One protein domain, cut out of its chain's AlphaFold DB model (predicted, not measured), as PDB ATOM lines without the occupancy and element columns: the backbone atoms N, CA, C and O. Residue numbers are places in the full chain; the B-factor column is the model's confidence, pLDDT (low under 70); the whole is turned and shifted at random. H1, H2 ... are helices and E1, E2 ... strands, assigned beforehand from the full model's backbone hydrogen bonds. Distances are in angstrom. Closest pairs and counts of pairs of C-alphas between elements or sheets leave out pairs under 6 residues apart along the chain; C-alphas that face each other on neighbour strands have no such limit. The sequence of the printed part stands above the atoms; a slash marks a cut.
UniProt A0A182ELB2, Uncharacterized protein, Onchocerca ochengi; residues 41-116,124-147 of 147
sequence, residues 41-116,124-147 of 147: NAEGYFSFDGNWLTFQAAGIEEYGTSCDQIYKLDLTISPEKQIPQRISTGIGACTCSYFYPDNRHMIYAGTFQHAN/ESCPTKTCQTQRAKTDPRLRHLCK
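AT A GLANCE: This is residues 41 to 116 and 124 to 147 of the 147 residues of an uncharacterized protein of Onchocerca ochengi (UniProt A0A182ELB2). A small sandwich makes the body: the strongly twisted sheet E1 E2 E3 faces the hairpin E4 and E5, their planes 36 degrees apart. Off one end, two short helices, H2 and H3, meet in a corner and add to the length. The printed part has 100 residues with three named helices and five named strands, in the order E1 E2 H1 E3 E4 E5 H2 H3; the class is mixed, and both sheets, E1 - E2 - E3 and E4 - E5, are antiparallel. The whole is loose, with a radius of gyration of the C-alphas of 16.0 A and spans of 49 by 33 by 25 A.

HOW THE PARTS SIT: E2, residues 52 to 59, is the inner strand; it bends by 56 degrees at residue 56. Its hairpin partner E1, residues 41 to 46, has N 42 and O 56 at 2.9 A. E3, residues 65 to 74, bends by 82 degrees at residue 68; N 55 and O 71 are 3.0 A apart. H1, residues 60 to 63, only grazes this sheet. E4, residues 94 to 99, and E5, residues 106 to 110, have N 95 and O 109 at 2.8 A; the closest C-alphas of E3 and E4, Gln 69 and Cys 94, are 5.1 A apart. H2, residues 134 to 138, and H3, residues 140 to 145, touch only at the corner, Ala 136 to Leu 142, C-alphas 4.9 A apart. In both, every O i to N i+4 pair is within hydrogen-bond range; H1 is too short for one.

IN THESE COORDINATES: E1 begins at C-alpha 41 (31.922, 15.144, 9.591); E2 spans 21.3 A and E3 21.0 A. H3 ends at C-alpha 145 (44.580, 8.086, 23.489).

THE WHOLE: Residues 117 to 123 are not printed; C-alphas 116 and 124 are 12.8 A apart. The link E3 to E4 is long, 19 residues. Residues 113 to 116 have pLDDT under 70.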
ATOM      1  N   ASN A  41      31.711  14.044  10.531       96.19
ATOM      2  CA  ASN A  41      31.922  15.144   9.591       96.19
ATOM      3  C   ASN A  41      33.087  16.015  10.069       96.19
ATOM      4  O   ASN A  41      33.178  16.315  11.261       96.19
ATOM      5  N   ALA A  42      33.954  16.431   9.151       96.62
ATOM      6  CA  ALA A  42      35.112  17.271   9.437       96.62
ATOM      7  C   ALA A  42      35.452  18.184   8.246       96.62
ATOM      8  O   ALA A  42      34.913  18.024   7.153       96.62
ATOM      9  N   GLU A  43      36.342  19.152   8.481       97.38
ATOM     10  CA  GLU A  43      36.967  20.003   7.455       97.38
ATOM     11  C   GLU A  43      35.997  20.571   6.394       97.38
ATOM     12  O   GLU A  43      36.091  20.256   5.208       97.38
ATOM     13  N   GLY A  44      35.051  21.413   6.822       97.19
ATOM     14  CA  GLY A  44      34.133  22.113   5.919       97.19
ATOM     15  C   GLY A  44      34.741  23.373   5.289       97.19
ATOM     16  O   GLY A  44      35.274  24.220   6.006       97.19
ATOM     17  N   TYR A  45      34.602  23.537   3.970       97.62
ATOM     18  CA  TYR A  45      35.076  24.696   3.205       97.62
ATOM     19  C   TYR A  45      33.999  25.222   2.258       97.62
ATOM     20  O   TYR A  45      33.476  24.491   1.418       97.62
ATOM     21  N   PHE A  46      33.687  26.508   2.384       97.75
ATOM     22  CA  PHE A  46      32.724  27.184   1.522       97.75
ATOM     23  C   PHE A  46      33.359  27.565   0.183       97.75
ATOM     24  O   PHE A  46      34.536  27.932   0.125       97.75
ATOM     25  N   SER A  47      32.580  27.507  -0.894       98.00
ATOM     26  CA  SER A  47      32.945  28.164  -2.149       98.00
ATOM     27  C   SER A  47      32.962  29.685  -1.971       98.00
ATOM     28  O   SER A  47      32.334  30.233  -1.064       98.00
ATOM     29  N   PHE A  48      33.673  30.392  -2.851       97.81
ATOM     30  CA  PHE A  48      33.819  31.848  -2.769       97.81
ATOM     31  C   PHE A  48      32.501  32.590  -3.016       97.81
ATOM     32  O   PHE A  48      32.316  33.689  -2.502       97.81
ATOM     33  N   ASP A  49      31.585  32.001  -3.788       97.69
ATOM     34  CA  ASP A  49      30.225  32.516  -3.973       97.69
ATOM     35  C   ASP A  49      29.249  32.123  -2.848       97.69
ATOM     36  O   ASP A  49      28.109  32.579  -2.849       97.69
ATOM     37  N   GLY A  50      29.674  31.287  -1.894       97.12
ATOM     38  CA  GLY A  50      28.854  30.824  -0.772       97.12
ATOM     39  C   GLY A  50      27.762  29.813  -1.136       97.12
ATOM     40  O   GLY A  50      26.966  29.452  -0.270       97.12
ATOM     41  N   ASN A  51      27.710  29.338  -2.384       97.69
ATOM     42  CA  ASN A  51      26.664  28.423  -2.848       97.69
ATOM     43  C   ASN A  51      26.971  26.950  -2.560       97.69
ATOM     44  O   ASN A  51      26.068  26.120  -2.611       97.69
ATOM     45  N   TRP A  52      28.220  26.605  -2.255       98.06
ATOM     46  CA  TRP A  52      28.650  25.225  -2.066       98.06
ATOM     47  C   TRP A  52      29.485  25.059  -0.802       98.06
ATOM     48  O   TRP A  52      30.218  25.956  -0.388       98.06
ATOM     49  N   LEU A  53      29.410  23.865  -0.221       98.06
ATOM     50  CA  LEU A  53      30.284  23.399   0.852       98.06
ATOM     51  C   LEU A  53      30.962  22.106   0.397       98.06
ATOM     52  O   LEU A  53      30.271  21.170  -0.004       98.06
ATOM     53  N   THR A  54      32.288  22.021   0.493       98.19
ATOM     54  CA  THR A  54      32.995  20.734   0.493       98.19
ATOM     55  C   THR A  54      33.340  20.351   1.918       98.19
ATOM     56  O   THR A  54      33.654  21.219   2.725       98.19
ATOM     57  N   PHE A  55      33.266  19.068   2.248       98.12
ATOM     58  CA  PHE A  55      33.593  18.585   3.586       98.12
ATOM     59  C   PHE A  55      34.024  17.122   3.558       98.12
ATOM     60  O   PHE A  55      33.699  16.382   2.622       98.12
ATOM     61  N   GLN A  56      34.755  16.710   4.590       98.12
ATOM     62  CA  GLN A  56      35.042  15.306   4.846       98.12
ATOM     63  C   GLN A  56      33.881  14.658   5.583       98.12
ATOM     64  O   GLN A  56      33.382  15.220   6.562       98.12
ATOM     65  N   ALA A  57      33.509  13.449   5.171       97.00
ATOM     66  CA  ALA A  57      32.594  12.638   5.951       97.00
ATOM     67  C   ALA A  57      32.878  11.137   5.872       97.00
ATOM     68  O   ALA A  57      33.396  10.637   4.871       97.00
ATOM     69  N   ALA A  58      32.505  10.428   6.934       95.31
ATOM     70  CA  ALA A  58      32.532   8.974   7.041       95.31
ATOM     71  C   ALA A  58      31.333   8.478   7.857       95.31
ATOM     72  O   ALA A  58      30.798   9.187   8.706       95.31
ATOM     73  N   GLY A  59      30.924   7.237   7.631       93.50
ATOM     74  CA  GLY A  59      29.755   6.627   8.261       93.50
ATOM     75  C   GLY A  59      29.187   5.573   7.326       93.50
ATOM     76  O   GLY A  59      28.874   5.870   6.176       93.50
ATOM     77  N   ILE A  60      29.101   4.320   7.775       90.50
ATOM     78  CA  ILE A  60      28.607   3.239   6.911       90.50
ATOM     79  C   ILE A  60      27.126   3.460   6.585       90.50
ATOM     80  O   ILE A  60      26.728   3.248   5.444       90.50
ATOM     81  N   GLU A  61      26.337   3.931   7.551       91.94
ATOM     82  CA  GLU A  61      24.897   4.143   7.384       91.94
ATOM     83  C   GLU A  61      24.593   5.367   6.511       91.94
ATOM     84  O   GLU A  61      23.769   5.287   5.604       91.94
ATOM     85  N   GLU A  62      25.290   6.484   6.731       92.50
ATOM     86  CA  GLU A  62      25.012   7.749   6.043       92.50
ATOM     87  C   GLU A  62      25.758   7.896   4.712       92.50
ATOM     88  O   GLU A  62      25.256   8.511   3.772       92.50
ATOM     89  N   TYR A  63      26.969   7.341   4.629       91.56
ATOM     90  CA  TYR A  63      27.929   7.621   3.559       91.56
ATOM     91  C   TYR A  63      28.457   6.363   2.854       91.56
ATOM     92  O   TYR A  63      29.162   6.476   1.844       91.56
ATOM     93  N   GLY A  64      28.143   5.166   3.364       89.38
ATOM     94  CA  GLY A  64      28.567   3.882   2.799       89.38
ATOM     95  C   GLY A  64      30.063   3.584   2.932       89.38
ATOM     96  O   GLY A  64      30.562   2.680   2.266       89.38
ATOM     97  N   THR A  65      30.804   4.346   3.745       90.12
ATOM     98  CA  THR A  65      32.262   4.198   3.899       90.12
ATOM     99  C   THR A  65      32.689   4.342   5.359       90.12
ATOM    100  O   THR A  65      32.086   5.090   6.127       90.12
ATOM    101  N   SER A  66      33.732   3.613   5.764       91.50
ATOM    102  CA  SER A  66      34.284   3.647   7.132       91.50
ATOM    103  C   SER A  66      35.457   4.625   7.304       91.50
ATOM    104  O   SER A  66      35.944   4.826   8.419       91.50
ATOM    105  N   CYS A  67      35.901   5.248   6.213       93.06
ATOM    106  CA  CYS A  67      36.988   6.216   6.164       93.06
ATOM    107  C   CYS A  67      36.540   7.504   5.477       93.06
ATOM    108  O   CYS A  67      35.609   7.489   4.673       93.06
ATOM    109  N   ASP A  68      37.225   8.603   5.785       95.62
ATOM    110  CA  ASP A  68      36.816   9.935   5.355       95.62
ATOM    111  C   ASP A  68      36.883  10.067   3.827       95.62
ATOM    112  O   ASP A  68      37.910   9.804   3.197       95.62
ATOM    113  N   GLN A  69      35.759  10.449   3.231       96.56
ATOM    114  CA  GLN A  69      35.595  10.782   1.819       96.56
ATOM    115  C   GLN A  69      35.239  12.259   1.684       96.56
ATOM    116  O   GLN A  69      34.800  12.881   2.649       96.56
ATOM    117  N   ILE A  70      35.399  12.823   0.486       98.12
ATOM    118  CA  ILE A  70      35.032  14.218   0.240       98.12
ATOM    119  C   ILE A  70      33.662  14.288  -0.413       98.12
ATOM    120  O   ILE A  70      33.406  13.642  -1.437       98.12
ATOM    121  N   TYR A  71      32.812  15.129   0.160       97.81
ATOM    122  CA  TYR A  71      31.469  15.411  -0.309       97.81
ATOM    123  C   TYR A  71      31.315  16.882  -0.666       97.81
ATOM    124  O   TYR A  71      32.030  17.738  -0.148       97.81
ATOM    125  N   LYS A  72      30.357  17.160  -1.547       97.44
ATOM    126  CA  LYS A  72      29.912  18.496  -1.926       97.44
ATOM    127  C   LYS A  72      28.419  18.640  -1.633       97.44
ATOM    128  O   LYS A  72      27.625  17.798  -2.050       97.44
ATOM    129  N   LEU A  73      28.048  19.706  -0.936       97.69
ATOM    130  CA  LEU A  73      26.675  20.067  -0.586       97.69
ATOM    131  C   LEU A  73      26.302  21.389  -1.266       97.69
ATOM    132  O   LEU A  73      27.096  22.330  -1.247       97.69
ATOM    133  N   ASP A  74      25.106  21.450  -1.848       97.69
ATOM    134  CA  ASP A  74      24.536  22.679  -2.406       97.69
ATOM    135  C   ASP A  74      23.852  23.476  -1.286       97.69
ATOM    136  O   ASP A  74      22.882  23.019  -0.684       97.69
ATOM    137  N   LEU A  75      24.343  24.669  -0.973       97.25
ATOM    138  CA  LEU A  75      23.803  25.500   0.106       97.25
ATOM    139  C   LEU A  75      22.546  26.282  -0.305       97.25
ATOM    140  O   LEU A  75      21.846  26.806   0.574       97.25
ATOM    141  N   THR A  76      22.227  26.318  -1.605       96.69
ATOM    142  CA  THR A  76      21.004  26.928  -2.152       96.69
ATOM    143  C   THR A  76      19.778  26.031  -1.964       96.69
ATOM    144  O   THR A  76      18.644  26.512  -1.920       96.69
ATOM    145  N   ILE A  77      19.996  24.728  -1.769       96.94
ATOM    146  CA  ILE A  77      18.962  23.742  -1.456       96.94
ATOM    147  C   ILE A  77      18.935  23.498   0.061       96.94
ATOM    148  O   ILE A  77      19.934  23.638   0.766       96.94
ATOM    149  N   SER A  78      17.772  23.141   0.617       95.19
ATOM    150  CA  SER A  78      17.708  22.754   2.032       95.19
ATOM    151  C   SER A  78      18.527  21.483   2.297       95.19
ATOM    152  O   SER A  78      18.274  20.496   1.609       95.19
ATOM    153  N   PRO A  79      19.459  21.453   3.276       94.38
ATOM    154  CA  PRO A  79      20.232  20.263   3.626       94.38
ATOM    155  C   PRO A  79      19.370  19.023   3.880       94.38
ATOM    156  O   PRO A  79      19.710  17.940   3.433       94.38
ATOM    157  N   GLU A  80      18.205  19.191   4.506       93.75
ATOM    158  CA  GLU A  80      17.256  18.099   4.786       93.75
ATOM    159  C   GLU A  80      16.634  17.476   3.524       93.75
ATOM    160  O   GLU A  80      16.048  16.398   3.578       93.75
ATOM    161  N   LYS A  81      16.705  18.172   2.383       94.81
ATOM    162  CA  LYS A  81      16.064  17.782   1.118       94.81
ATOM    163  C   LYS A  81      17.051  17.227   0.094       94.81
ATOM    164  O   LYS A  81      16.674  17.026  -1.058       94.81
ATOM    165  N   GLN A  82      18.304  17.026   0.480       94.38
ATOM    166  CA  GLN A  82      19.352  16.580  -0.429       94.38
ATOM    167  C   GLN A  82      20.311  15.615   0.261       94.38
ATOM    168  O   GLN A  82      20.425  15.584   1.483       94.38
ATOM    169  N   ILE A  83      21.032  14.851  -0.554       91.88
ATOM    170  CA  ILE A  83      22.137  14.010  -0.106       91.88
ATOM    171  C   ILE A  83      23.424  14.639  -0.650       91.88
ATOM    172  O   ILE A  83      23.484  14.917  -1.851       91.88
ATOM    173  N   PRO A  84      24.450  14.867   0.189       95.50
ATOM    174  CA  PRO A  84      25.739  15.362  -0.272       95.50
ATOM    175  C   PRO A  84      26.323  14.479  -1.383       95.50
ATOM    176  O   PRO A  84      26.379  13.254  -1.266       95.50
ATOM    177  N   GLN A  85      26.808  15.094  -2.458       95.50
ATOM    178  CA  GLN A  85      27.423  14.379  -3.570       95.50
ATOM    179  C   GLN A  85      28.856  13.983  -3.205       95.50
ATOM    180  O   GLN A  85      29.685  14.857  -2.965       95.50
ATOM    181  N   ARG A  86      29.196  12.688  -3.236       95.94
ATOM    182  CA  ARG A  86      30.598  12.257  -3.111       95.94
ATOM    183  C   ARG A  86      31.391  12.695  -4.344       95.94
ATOM    184  O   ARG A  86      31.005  12.371  -5.466       95.94
ATOM    185  N   ILE A  87      32.497  13.399  -4.130       96.19
ATOM    186  CA  ILE A  87      33.411  13.847  -5.193       96.19
ATOM    187  C   ILE A  87      34.743  13.088  -5.193       96.19
ATOM    188  O   ILE A  87      35.457  13.097  -6.193       96.19
ATOM    189  N   SER A  88      35.071  12.407  -4.094       94.69
ATOM    190  CA  SER A  88      36.176  11.456  -4.056       94.69
ATOM    191  C   SER A  88      35.792  10.107  -4.675       94.69
ATOM    192  O   SER A  88      34.622   9.779  -4.891       94.69
ATOM    193  N   THR A  89      36.803   9.289  -4.951       89.44
ATOM    194  CA  THR A  89      36.647   7.994  -5.628       89.44
ATOM    195  C   THR A  89      35.972   6.923  -4.765       89.44
ATOM    196  O   THR A  89      35.466   5.944  -5.307       89.44
ATOM    197  N   GLY A  90      35.943   7.085  -3.436       88.56
ATOM    198  CA  GLY A  90      35.521   6.036  -2.501       88.56
ATOM    199  C   GLY A  90      36.621   5.018  -2.171       88.56
ATOM    200  O   GLY A  90      36.336   3.997  -1.549       88.56
ATOM    201  N   ILE A  91      37.862   5.252  -2.613       86.69
ATOM    202  CA  ILE A  91      38.988   4.326  -2.432       86.69
ATOM    203  C   ILE A  91      40.050   4.990  -1.563       86.69
ATOM    204  O   ILE A  91      40.613   6.008  -1.963       86.69
ATOM    205  N   GLY A  92      40.349   4.374  -0.415       89.12
ATOM    206  CA  GLY A  92      41.244   4.928   0.598       89.12
ATOM    207  C   GLY A  92      40.692   6.197   1.246       89.12
ATOM    208  O   GLY A  92      39.550   6.570   1.008       89.12
ATOM    209  N   ALA A  93      41.472   6.843   2.112       92.69
ATOM    210  CA  ALA A  93      41.024   8.022   2.854       92.69
ATOM    211  C   ALA A  93      41.343   9.327   2.105       92.69
ATOM    212  O   ALA A  93      42.369   9.418   1.429       92.69
ATOM    213  N   CYS A  94      40.485  10.339   2.251       95.31
ATOM    214  CA  CYS A  94      40.621  11.659   1.636       95.31
ATOM    215  C   CYS A  94      40.536  12.799   2.665       95.31
ATOM    216  O   CYS A  94      39.888  12.670   3.703       95.31
ATOM    217  N   THR A  95      41.184  13.930   2.373       96.56
ATOM    218  CA  THR A  95      41.295  15.079   3.285       96.56
ATOM    219  C   THR A  95      41.521  16.405   2.569       96.56
ATOM    220  O   THR A  95      41.850  16.424   1.381       96.56
ATOM    221  N   CYS A  96      41.372  17.510   3.302       96.75
ATOM    222  CA  CYS A  96      41.797  18.857   2.918       96.75
ATOM    223  C   CYS A  96      41.239  19.304   1.567       96.75
ATOM    224  O   CYS A  96      41.981  19.696   0.664       96.75
ATOM    225  N   SER A  97      39.917  19.209   1.420       97.81
ATOM    226  CA  SER A  97      39.243  19.748   0.243       97.81
ATOM    227  C   SER A  97      39.313  21.274   0.214       97.81
ATOM    228  O   SER A  97      39.261  21.895   1.267       97.81
ATOM    229  N   TYR A  98      39.383  21.897  -0.957       97.69
ATOM    230  CA  TYR A  98      39.339  23.354  -1.072       97.69
ATOM    231  C   TYR A  98      38.806  23.794  -2.436       97.69
ATOM    232  O   TYR A  98      39.097  23.156  -3.452       97.69
ATOM    233  N   PHE A  99      38.053  24.894  -2.467       98.06
ATOM    234  CA  PHE A  99      37.586  25.529  -3.700       98.06
ATOM    235  C   PHE A  99      38.611  26.520  -4.238       98.06
ATOM    236  O   PHE A  99      39.175  27.309  -3.489       98.06
ATOM    237  N   TYR A 100      38.805  26.550  -5.552       97.56
ATOM    238  CA  TYR A 100      39.528  27.649  -6.186       97.56
ATOM    239  C   TYR A 100      38.635  28.901  -6.275       97.56
ATOM    240  O   TYR A 100      37.407  28.772  -6.324       97.56
ATOM    241  N   PRO A 101      39.223  30.111  -6.377       97.50
ATOM    242  CA  PRO A 101      38.471  31.368  -6.473       97.50
ATOM    243  C   PRO A 101      37.473  31.457  -7.633       97.50
ATOM    244  O   PRO A 101      36.596  32.314  -7.625       97.50
ATOM    245  N   ASP A 102      37.596  30.591  -8.640       96.94
ATOM    246  CA  ASP A 102      36.712  30.588  -9.802       96.94
ATOM    247  C   ASP A 102      35.396  29.822  -9.588       96.94
ATOM    248  O   ASP A 102      34.607  29.723 -10.525       96.94
ATOM    249  N   ASN A 103      35.162  29.278  -8.385       94.12
ATOM    250  CA  ASN A 103      33.974  28.502  -7.995       94.12
ATOM    251  C   ASN A 103      33.699  27.247  -8.844       94.12
ATOM    252  O   ASN A 103      32.634  26.640  -8.725       94.12
ATOM    253  N   ARG A 104      34.641  26.829  -9.695       93.75
ATOM    254  CA  ARG A 104      34.478  25.668 -10.587       93.75
ATOM    255  C   ARG A 104      35.455  24.558 -10.258       93.75
ATOM    256  O   ARG A 104      35.092  23.386 -10.339       93.75
ATOM    257  N   HIS A 105      36.680  24.917  -9.894       96.38
ATOM    258  CA  HIS A 105      37.716  23.946  -9.579       96.38
ATOM    259  C   HIS A 105      37.804  23.701  -8.077       96.38
ATOM    260  O   HIS A 105      37.562  24.582  -7.251       96.38
ATOM    261  N   MET A 106      38.194  22.482  -7.734       96.12
ATOM    262  CA  MET A 106      38.421  22.044  -6.366       96.12
ATOM    263  C   MET A 106      39.623  21.113  -6.323       96.12
ATOM    264  O   MET A 106      39.944  20.444  -7.307       96.12
ATOM    265  N   ILE A 107      40.273  21.067  -5.172       97.38
ATOM    266  CA  ILE A 107      41.346  20.124  -4.867       97.38
ATOM    267  C   ILE A 107      40.993  19.373  -3.593       97.38
ATOM    268  O   ILE A 107      40.273  19.896  -2.752       97.38
ATOM    269  N   TYR A 108      41.488  18.150  -3.463       97.31
ATOM    270  CA  TYR A 108      41.535  17.402  -2.215       97.31
ATOM    271  C   TYR A 108      42.737  16.455  -2.259       97.31
ATOM    272  O   TYR A 108      43.228  16.112  -3.337       97.31
ATOM    273  N   ALA A 109      43.213  16.030  -1.094       96.06
ATOM    274  CA  ALA A 109      44.234  15.000  -0.970       96.06
ATOM    275  C   ALA A 109      43.581  13.641  -0.708       96.06
ATOM    276  O   ALA A 109      42.532  13.560  -0.070       96.06
ATOM    277  N   GLY A 110      44.206  12.561  -1.169       92.62
ATOM    278  CA  GLY A 110      43.729  11.214  -0.890       92.62
ATOM    279  C   GLY A 110      44.817  10.163  -1.029       92.62
ATOM    280  O   GLY A 110      45.780  10.332  -1.778       92.62
ATOM    281  N   THR A 111      44.665   9.070  -0.287       88.25
ATOM    282  CA  THR A 111      45.450   7.852  -0.483       88.25
ATOM    283  C   THR A 111      44.677   6.948  -1.422       88.25
ATOM    284  O   THR A 111      43.584   6.516  -1.075       88.25
ATOM    285  N   PHE A 112      45.234   6.627  -2.579       78.88
ATOM    286  CA  PHE A 112      44.560   5.760  -3.537       78.88
ATOM    287  C   PHE A 112      45.268   4.415  -3.565       78.88
ATOM    288  O   PHE A 112      46.433   4.322  -3.955       78.88
ATOM    289  N   GLN A 113      44.577   3.363  -3.129       65.38
ATOM    290  CA  GLN A 113      45.060   2.011  -3.367       65.38
ATOM    291  C   GLN A 113      44.899   1.717  -4.861       65.38
ATOM    292  O   GLN A 113      43.804   1.846  -5.406       65.38
ATOM    293  N   HIS A 114      45.988   1.344  -5.533       66.12
ATOM    294  CA  HIS A 114      45.892   0.833  -6.895       66.12
ATOM    295  C   HIS A 114      45.147  -0.505  -6.840       66.12
ATOM    296  O   HIS A 114      45.660  -1.475  -6.283       66.12
ATOM    297  N   ALA A 115      43.929  -0.540  -7.371       62.19
ATOM    298  CA  ALA A 115      43.097  -1.732  -7.382       62.19
ATOM    299  C   ALA A 115      42.588  -2.011  -8.796       62.19
ATOM    300  O   ALA A 115      42.040  -1.128  -9.457       62.19
ATOM    301  N   ASN A 116      42.749  -3.256  -9.243       64.88
ATOM    302  CA  ASN A 116      42.141  -3.740 -10.476       64.88
ATOM    303  C   ASN A 116      40.682  -4.096 -10.189       64.88
ATOM    304  O   ASN A 116      40.394  -5.144  -9.611       64.88
ATOM    305  N   GLU A 124      37.656  -3.917   0.309       73.75
ATOM    306  CA  GLU A 124      37.658  -3.086   1.513       73.75
ATOM    307  C   GLU A 124      38.758  -2.023   1.371       73.75
ATOM    308  O   GLU A 124      39.918  -2.235   1.716       73.75
ATOM    309  N   SER A 125      38.402  -0.891   0.761       81.06
ATOM    310  CA  SER A 125      39.348   0.171   0.392       81.06
ATOM    311  C   SER A 125      39.724   1.088   1.556       81.06
ATOM    312  O   SER A 125      40.718   1.813   1.480       81.06
ATOM    313  N   CYS A 126      38.914   1.103   2.613       87.75
ATOM    314  CA  CYS A 126      39.100   1.993   3.744       87.75
ATOM    315  C   CYS A 126      40.093   1.397   4.750       87.75
ATOM    316  O   CYS A 126      39.845   0.314   5.282       87.75
ATOM    317  N   PRO A 127      41.193   2.098   5.078       86.69
ATOM    318  CA  PRO A 127      42.101   1.633   6.115       86.69
ATOM    319  C   PRO A 127      41.409   1.648   7.482       86.69
ATOM    320  O   PRO A 127      40.675   2.580   7.819       86.69
ATOM    321  N   THR A 128      41.685   0.639   8.307       88.12
ATOM    322  CA  THR A 128      41.183   0.589   9.684       88.12
ATOM    323  C   THR A 128      41.735   1.763  10.495       88.12
ATOM    324  O   THR A 128      42.955   1.939  10.593       88.12
ATOM    325  N   LYS A 129      40.855   2.552  11.129       88.50
ATOM    326  CA  LYS A 129      41.274   3.654  12.011       88.50
ATOM    327  C   LYS A 129      42.136   3.101  13.151       88.50
ATOM    328  O   LYS A 129      41.811   2.067  13.734       88.50
ATOM    329  N   THR A 130      43.215   3.796  13.521       92.19
ATOM    330  CA  THR A 130      44.200   3.301  14.506       92.19
ATOM    331  C   THR A 130      43.554   2.827  15.808       92.19
ATOM    332  O   THR A 130      43.892   1.746  16.290       92.19
ATOM    333  N   CYS A 131      42.580   3.571  16.334       92.50
ATOM    334  CA  CYS A 131      41.886   3.240  17.579       92.50
ATOM    335  C   CYS A 131      40.989   1.995  17.516       92.50
ATOM    336  O   CYS A 131      40.599   1.471  18.552       92.50
ATOM    337  N   GLN A 132      40.709   1.480  16.319       91.00
ATOM    338  CA  GLN A 132      39.955   0.242  16.113       91.00
ATOM    339  C   GLN A 132      40.872  -0.984  15.952       91.00
ATOM    340  O   GLN A 132      40.400  -2.119  15.913       91.00
ATOM    341  N   THR A 133      42.191  -0.786  15.878       92.25
ATOM    342  CA  THR A 133      43.161  -1.875  15.693       92.25
ATOM    343  C   THR A 133      43.439  -2.643  16.990       92.25
ATOM    344  O   THR A 133      43.296  -2.120  18.094       92.25
ATOM    345  N   GLN A 134      43.935  -3.882  16.879       93.50
ATOM    346  CA  GLN A 134      44.406  -4.647  18.048       93.50
ATOM    347  C   GLN A 134      45.584  -3.972  18.757       93.50
ATOM    348  O   GLN A 134      45.672  -4.013  19.982       93.50
ATOM    349  N   ARG A 135      46.450  -3.281  18.003       94.25
ATOM    350  CA  ARG A 135      47.560  -2.508  18.565       94.25
ATOM    351  C   ARG A 135      47.064  -1.449  19.549       94.25
ATOM    352  O   ARG A 135      47.676  -1.282  20.594       94.25
ATOM    353  N   ALA A 136      45.949  -0.773  19.263       94.81
ATOM    354  CA  ALA A 136      45.389   0.212  20.188       94.81
ATOM    355  C   ALA A 136      44.919  -0.404  21.517       94.81
ATOM    356  O   ALA A 136      44.892   0.286  22.531       94.81
ATOM    357  N   LYS A 137      44.592  -1.702  21.540       92.94
ATOM    358  CA  LYS A 137      44.205  -2.420  22.764       92.94
ATOM    359  C   LYS A 137      45.413  -2.858  23.593       92.94
ATOM    360  O   LYS A 137      45.313  -2.912  24.817       92.94
ATOM    361  N   THR A 138      46.534  -3.179  22.945       95.38
ATOM    362  CA  THR A 138      47.734  -3.727  23.600       95.38
ATOM    363  C   THR A 138      48.786  -2.671  23.946       95.38
ATOM    364  O   THR A 138      49.479  -2.816  24.950       95.38
ATOM    365  N   ASP A 139      48.898  -1.599  23.161       96.69
ATOM    366  CA  ASP A 139      49.839  -0.500  23.387       96.69
ATOM    367  C   ASP A 139      49.316   0.434  24.500       96.69
ATOM    368  O   ASP A 139      48.244   1.026  24.347       96.69
ATOM    369  N   PRO A 140      50.043   0.616  25.622       95.75
ATOM    370  CA  PRO A 140      49.563   1.415  26.752       95.75
ATOM    371  C   PRO A 140      49.284   2.883  26.413       95.75
ATOM    372  O   PRO A 140      48.379   3.481  27.002       95.75
ATOM    373  N   ARG A 141      50.045   3.467  25.477       95.81
ATOM    374  CA  ARG A 141      49.898   4.867  25.065       95.81
ATOM    375  C   ARG A 141      48.699   5.019  24.145       95.81
ATOM    376  O   ARG A 141      47.866   5.890  24.381       95.81
ATOM    377  N   LEU A 142      48.575   4.161  23.136       94.69
ATOM    378  CA  LEU A 142      47.418   4.197  22.238       94.69
ATOM    379  C   LEU A 142      46.125   3.871  22.984       94.69
ATOM    380  O   LEU A 142      45.136   4.565  22.788       94.69
ATOM    381  N   ARG A 143      46.142   2.917  23.918       93.25
ATOM    382  CA  ARG A 143      44.986   2.607  24.768       93.25
ATOM    383  C   ARG A 143      44.525   3.797  25.606       93.25
ATOM    384  O   ARG A 143      43.355   3.872  25.955       93.25
ATOM    385  N   HIS A 144      45.430   4.706  25.971       94.44
ATOM    386  CA  HIS A 144      45.074   5.944  26.660       94.44
ATOM    387  C   HIS A 144      44.481   6.995  25.710       94.44
ATOM    388  O   HIS A 144      43.533   7.670  26.091       94.44
ATOM    389  N   LEU A 145      45.023   7.113  24.494       94.81
ATOM    390  CA  LEU A 145      44.580   8.086  23.489       94.81
ATOM    391  C   LEU A 145      43.262   7.700  22.798       94.81
ATOM    392  O   LEU A 145      42.539   8.574  22.345       94.81
ATOM    393  N   CYS A 146      42.967   6.406  22.709       91.94
ATOM    394  CA  CYS A 146      41.811   5.846  22.006       91.94
ATOM    395  C   CYS A 146      40.624   5.519  22.927       91.94
ATOM    396  O   CYS A 146      39.842   4.623  22.606       91.94
ATOM    397  N   LYS A 147      40.550   6.163  24.096       77.94
ATOM    398  CA  LYS A 147      39.461   5.977  25.065       77.94
ATOM    399  C   LYS A 147      38.172   6.650  24.626       77.94
ATOM    400  O   LYS A 147      38.265   7.726  23.999       77.94
TER     401      LYS A 147